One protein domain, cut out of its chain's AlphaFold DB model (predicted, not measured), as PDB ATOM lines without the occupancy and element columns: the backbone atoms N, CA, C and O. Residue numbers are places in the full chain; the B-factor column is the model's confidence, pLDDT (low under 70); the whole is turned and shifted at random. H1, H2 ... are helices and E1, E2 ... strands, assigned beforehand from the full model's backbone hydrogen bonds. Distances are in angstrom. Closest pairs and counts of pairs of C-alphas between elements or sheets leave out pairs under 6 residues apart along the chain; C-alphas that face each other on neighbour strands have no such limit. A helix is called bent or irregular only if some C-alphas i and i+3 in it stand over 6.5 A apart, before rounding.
ATOM      1  N   SER A  12      36.984 -31.870  36.078       81.50
ATOM      2  CA  SER A  12      37.070 -31.496  34.677       81.50
ATOM      3  C   SER A  12      37.697 -30.127  34.515       81.50
ATOM      4  O   SER A  12      37.298 -29.185  35.199       81.50
ATOM      5  N   HIS A  13      38.598 -29.992  33.558       82.19
ATOM      6  CA  HIS A  13      39.175 -28.711  33.189       82.19
ATOM      7  C   HIS A  13      39.369 -28.647  31.677       82.19
ATOM      8  O   HIS A  13      39.369 -29.657  30.978       82.19
ATOM      9  N   ASN A  14      39.470 -27.432  31.161       88.44
ATOM     10  CA  ASN A  14      39.643 -27.204  29.738       88.44
ATOM     11  C   ASN A  14      41.133 -27.173  29.415       88.44
ATOM     12  O   ASN A  14      41.863 -26.325  29.929       88.44
ATOM     13  N   VAL A  15      41.570 -28.073  28.541       84.81
ATOM     14  CA  VAL A  15      42.940 -28.125  28.038       84.81
ATOM     15  C   VAL A  15      42.954 -27.525  26.641       84.81
ATOM     16  O   VAL A  15      42.184 -27.925  25.764       84.81
ATOM     17  N   LYS A  16      43.820 -26.529  26.446       85.31
ATOM     18  CA  LYS A  16      44.093 -25.972  25.120       85.31
ATOM     19  C   LYS A  16      44.902 -26.986  24.339       85.31
ATOM     20  O   LYS A  16      45.929 -27.453  24.827       85.31
ATOM     21  N   ILE A  17      44.444 -27.302  23.140       78.81
ATOM     22  CA  ILE A  17      45.150 -28.239  22.284       78.81
ATOM     23  C   ILE A  17      46.014 -27.463  21.301       78.81
ATOM     24  O   ILE A  17      45.574 -26.457  20.742       78.81
ATOM     25  N   ASN A  18      47.255 -27.910  21.123       79.12
ATOM     26  CA  ASN A  18      48.178 -27.283  20.193       79.12
ATOM     27  C   ASN A  18      47.675 -27.485  18.751       79.12
ATOM     28  O   ASN A  18      47.558 -28.631  18.312       79.12
ATOM     29  N   PRO A  19      47.397 -26.408  17.994       72.31
ATOM     30  CA  PRO A  19      46.921 -26.523  16.619       72.31
ATOM     31  C   PRO A  19      47.974 -27.109  15.666       72.31
ATOM     32  O   PRO A  19      47.614 -27.552  14.583       72.31
ATOM     33  N   MET A  20      49.255 -27.130  16.053       77.50
ATOM     34  CA  MET A  20      50.325 -27.736  15.250       77.50
ATOM     35  C   MET A  20      50.235 -29.271  15.208       77.50
ATOM     36  O   MET A  20      50.736 -29.888  14.273       77.50
ATOM     37  N   ASP A  21      49.586 -29.872  16.210       70.50
ATOM     38  CA  ASP A  21      49.552 -31.322  16.413       70.50
ATOM     39  C   ASP A  21      48.239 -31.964  15.916       70.50
ATOM     40  O   ASP A  21      48.062 -33.176  16.054       70.50
ATOM     41  N   ILE A  22      47.291 -31.184  15.359       68.81
ATOM     42  CA  ILE A  22      45.942 -31.661  14.983       68.81
ATOM     43  C   ILE A  22      45.413 -30.977  13.700       68.81
ATOM     44  O   ILE A  22      45.683 -29.798  13.486       68.81
ATOM     45  N   PRO A  23      44.619 -31.668  12.845       69.19
ATOM     46  CA  PRO A  23      43.948 -31.061  11.693       69.19
ATOM     47  C   PRO A  23      43.166 -29.779  12.023       69.19
ATOM     48  O   PRO A  23      42.498 -29.687  13.057       69.19
ATOM     49  N   SER A  24      43.175 -28.820  11.091       60.59
ATOM     50  CA  SER A  24      42.629 -27.457  11.244       60.59
ATOM     51  C   SER A  24      41.121 -27.368  11.525       60.59
ATOM     52  O   SER A  24      40.616 -26.289  11.812       60.59
ATOM     53  N   THR A  25      40.395 -28.482  11.442       67.50
ATOM     54  CA  THR A  25      38.960 -28.584  11.753       67.50
ATOM     55  C   THR A  25      38.679 -28.985  13.205       67.50
ATOM     56  O   THR A  25      37.520 -29.107  13.600       67.50
ATOM     57  N   SER A  26      39.719 -29.216  14.007       65.62
ATOM     58  CA  SER A  26      39.588 -29.653  15.395       65.62
ATOM     59  C   SER A  26      39.298 -28.506  16.364       65.62
ATOM     60  O   SER A  26      39.697 -27.359  16.167       65.62
ATOM     61  N   VAL A  27      38.581 -28.828  17.443       73.50
ATOM     62  CA  VAL A  27      38.260 -27.863  18.498       73.50
ATOM     63  C   VAL A  27      39.538 -27.513  19.263       73.50
ATOM     64  O   VAL A  27      40.231 -28.399  19.762       73.50
ATOM     65  N   SER A  28      39.825 -26.219  19.406       75.25
ATOM     66  CA  SER A  28      41.036 -25.695  20.063       75.25
ATOM     67  C   SER A  28      41.094 -25.939  21.578       75.25
ATOM     68  O   SER A  28      42.128 -25.720  22.215       75.25
ATOM     69  N   VAL A  29      39.989 -26.395  22.168       80.62
ATOM     70  CA  VAL A  29      39.843 -26.677  23.596       80.62
ATOM     71  C   VAL A  29      39.103 -27.996  23.775       80.62
ATOM     72  O   VAL A  29      38.006 -28.178  23.247       80.62
ATOM     73  N   LYS A  30      39.677 -28.903  24.570       83.06
ATOM     74  CA  LYS A  30      39.046 -30.168  24.959       83.06
ATOM     75  C   LYS A  30      38.883 -30.224  26.469       83.06
ATOM     76  O   LYS A  30      39.762 -29.807  27.219       83.06
ATOM     77  N   LYS A  31      37.747 -30.758  26.910       82.94
ATOM     78  CA  LYS A  31      37.507 -31.055  28.320       82.94
ATOM     79  C   LYS A  31      38.315 -32.294  28.696       82.94
ATOM     80  O   LYS A  31      38.097 -33.359  28.118       82.94
ATOM     81  N   ASP A  32      39.240 -32.130  29.625       80.56
ATOM     82  CA  ASP A  32      40.026 -33.211  30.203       80.56
ATOM     83  C   ASP A  32      39.562 -33.492  31.633       80.56
ATOM     84  O   ASP A  32      38.964 -32.632  32.291       80.56
ATOM     85  N   TYR A  33      39.816 -34.710  32.096       79.44
ATOM     86  CA  TYR A  33      39.382 -35.199  33.395       79.44
ATOM     87  C   TYR A  33      40.592 -35.669  34.186       79.44
ATOM     88  O   TYR A  33      41.273 -36.618  33.807       79.44
ATOM     89  N   THR A  34      40.832 -35.026  35.321       77.50
ATOM     90  CA  THR A  34      41.862 -35.441  36.265       77.50
ATOM     91  C   THR A  34      41.234 -36.083  37.488       77.50
ATOM     92  O   THR A  34      40.199 -35.658  38.008       77.50
ATOM     93  N   SER A  35      41.900 -37.127  37.964       73.56
ATOM     94  CA  SER A  35      41.609 -37.779  39.233       73.56
ATOM     95  C   SER A  35      42.916 -38.042  39.962       73.56
ATOM     96  O   SER A  35      43.875 -38.535  39.367       73.56
ATOM     97  N   SER A  36      42.945 -37.739  41.254       78.06
ATOM     98  CA  SER A  36      44.070 -38.067  42.120       78.06
ATOM     99  C   SER A  36      44.108 -39.576  42.369       78.06
ATOM    100  O   SER A  36      43.160 -40.163  42.893       78.06
ATOM    101  N   ILE A  37      45.224 -40.215  42.006       76.31
ATOM    102  CA  ILE A  37      45.471 -41.632  42.320       76.31
ATOM    103  C   ILE A  37      45.482 -41.844  43.840       76.31
ATOM    104  O   ILE A  37      45.031 -42.879  44.326       76.31
ATOM    105  N   PHE A  38      45.967 -40.861  44.599       77.81
ATOM    106  CA  PHE A  38      45.999 -40.929  46.056       77.81
ATOM    107  C   PHE A  38      44.586 -41.012  46.645       77.81
ATOM    108  O   PHE A  38      44.310 -41.910  47.439       77.81
ATOM    109  N   ASP A  39      43.675 -40.158  46.178       77.00
ATOM    110  CA  ASP A  39      42.280 -40.134  46.631       77.00
ATOM    111  C   ASP A  39      41.592 -41.467  46.311       77.00
ATOM    112  O   ASP A  39      40.804 -41.988  47.104       77.00
ATOM    113  N   TYR A  40      41.931 -42.060  45.161       78.94
ATOM    114  CA  TYR A  40      41.442 -43.375  44.768       78.94
ATOM    115  C   TYR A  40      41.907 -44.479  45.722       78.94
ATOM    116  O   TYR A  40      41.085 -45.260  46.209       78.94
ATOM    117  N   ILE A  41      43.206 -44.517  46.036       80.38
ATOM    118  CA  ILE A  41      43.779 -45.488  46.974       80.38
ATOM    119  C   ILE A  41      43.147 -45.323  48.358       80.38
ATOM    120  O   ILE A  41      42.663 -46.303  48.922       80.38
ATOM    121  N   GLN A  42      43.079 -44.096  48.883       78.56
ATOM    122  CA  GLN A  42      42.453 -43.830  50.182       78.56
ATOM    123  C   GLN A  42      41.005 -44.318  50.224       78.56
ATOM    124  O   GLN A  42      40.577 -44.916  51.208       78.56
ATOM    125  N   ARG A  43      40.243 -44.116  49.147       79.62
ATOM    126  CA  ARG A  43      38.843 -44.535  49.087       79.62
ATOM    127  C   ARG A  43      38.668 -46.050  49.041       79.62
ATOM    128  O   ARG A  43      37.735 -46.556  49.658       79.62
ATOM    129  N   ILE A  44      39.548 -46.765  48.338       80.88
ATOM    130  CA  ILE A  44      39.578 -48.234  48.358       80.88
ATOM    131  C   ILE A  44      39.867 -48.731  49.775       80.88
ATOM    132  O   ILE A  44      39.143 -49.591  50.275       80.88
ATOM    133  N   LEU A  45      40.890 -48.165  50.422       78.81
ATOM    134  CA  LEU A  45      41.298 -48.557  51.770       78.81
ATOM    135  C   LEU A  45      40.205 -48.267  52.810       78.81
ATOM    136  O   LEU A  45      39.974 -49.078  53.697       78.81
ATOM    137  N   ASN A  46      39.477 -47.159  52.656       80.94
ATOM    138  CA  ASN A  46      38.386 -46.772  53.552       80.94
ATOM    139  C   ASN A  46      37.055 -47.491  53.264       80.94
ATOM    140  O   ASN A  46      36.082 -47.262  53.979       80.94
ATOM    141  N   ASN A  47      36.959 -48.323  52.220       81.31
ATOM    142  CA  ASN A  47      35.718 -49.024  51.899       81.31
ATOM    143  C   ASN A  47      35.653 -50.370  52.643       81.31
ATOM    144  O   ASN A  47      36.310 -51.323  52.216       81.31
ATOM    145  N   PRO A  48      34.794 -50.521  53.669       81.88
ATOM    146  CA  PRO A  48      34.738 -51.734  54.488       81.88
ATOM    147  C   PRO A  48      34.265 -52.978  53.721       81.88
ATOM    148  O   PRO A  48      34.466 -54.092  54.186       81.88
ATOM    149  N   SER A  49      33.653 -52.825  52.542       83.25
ATOM    150  CA  SER A  49      33.223 -53.956  51.705       83.25
ATOM    151  C   SER A  49      34.306 -54.456  50.739       83.25
ATOM    152  O   SER A  49      34.259 -55.613  50.309       83.25
ATOM    153  N   ILE A  50      35.260 -53.586  50.386       79.31
ATOM    154  CA  ILE A  50      36.370 -53.879  49.468       79.31
ATOM    155  C   ILE A  50      37.626 -54.229  50.260       79.31
ATOM    156  O   ILE A  50      38.308 -55.185  49.910       79.31
ATOM    157  N   PHE A  51      37.898 -53.500  51.340       80.06
ATOM    158  CA  PHE A  51      39.089 -53.651  52.167       80.06
ATOM    159  C   PHE A  51      39.373 -55.101  52.604       80.06
ATOM    160  O   PHE A  51      40.489 -55.563  52.372       80.06
ATOM    161  N   PRO A  52      38.390 -55.886  53.097       76.00
ATOM    162  CA  PRO A  52      38.625 -57.281  53.488       76.00
ATOM    163  C   PRO A  52      38.926 -58.217  52.309       76.00
ATOM    164  O   PRO A  52      39.348 -59.349  52.516       76.00
ATOM    165  N   LYS A  53      38.666 -57.774  51.072       76.62
ATOM    166  CA  LYS A  53      38.881 -58.534  49.832       76.62
ATOM    167  C   LYS A  53      40.178 -58.143  49.122       76.62
ATOM    168  O   LYS A  53      40.491 -58.718  48.080       76.62
ATOM    169  N   LEU A  54      40.907 -57.147  49.629       74.12
ATOM    170  CA  LEU A  54      42.201 -56.767  49.075       74.12
ATOM    171  C   LEU A  54      43.206 -57.889  49.319       74.12
ATOM    172  O   LEU A  54      43.270 -58.440  50.413       74.12
TER     173      LEU A  54
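AT A GLANCE: This is residues 12 to 54 of the 111 residues of an uncharacterized protein of Rhizophagus irregularis (UniProt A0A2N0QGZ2). A long, thin rod has a two-stranded hairpin, E1 and E2, with a long loop at one end, and a single helix, H1, that follows E2 toward the other end, where a short tail closes the printed part. The loop's residues 20 to 25 stand free, as do residues 36 to 42, of which 37 to 42 belong to H1. The printed part has 43 residues, with two named strands and one named helix in the order E1, E2, H1; the sheet, E1 - E2, is antiparallel. The class is mixed, helices and strands, though under half of the residues are in named elements. The whole is extended, with a radius of gyration of the C-alphas of 18.1 A and spans of 52 by 15 by 12 A.

HOW THE PARTS SIT: E1, residues 12 to 16, and E2, residues 29 to 34, are antiparallel neighbours and form a hairpin, with 139 degrees between their N-to-C directions. The C-alphas of Ser 12 and Tyr 33, which face each other, are 4.5 A apart. N 15 and O 30 are within hydrogen-bond range at 2.8 A, and N 13 and O 32 at 3.0 A. E1 is apart from H1, residues 37 to 45. In H1 every O i to N i+4 pair is within hydrogen-bond range.

IN THESE COORDINATES: E1 begins at C-alpha 12 (37.070, -31.496, 34.677) and is 13.1 A long. E2 is 15.5 A long and ends at C-alpha 34 (41.862, -35.441, 36.265). H1 is 12.4 A long and ends at C-alpha 45 (41.298, -48.557, 51.770).

THE WHOLE: The two C-alphas farthest apart, those of Ser 24 and Pro 52, are 51.9 A apart. The printed part has no cut. The link from E1 to E2 is long, 12 residues, and that from E2 to H1 is tight, 2 residues. The mean pLDDT of the printed part is 77.6, and residues 22 to 26 are under 70.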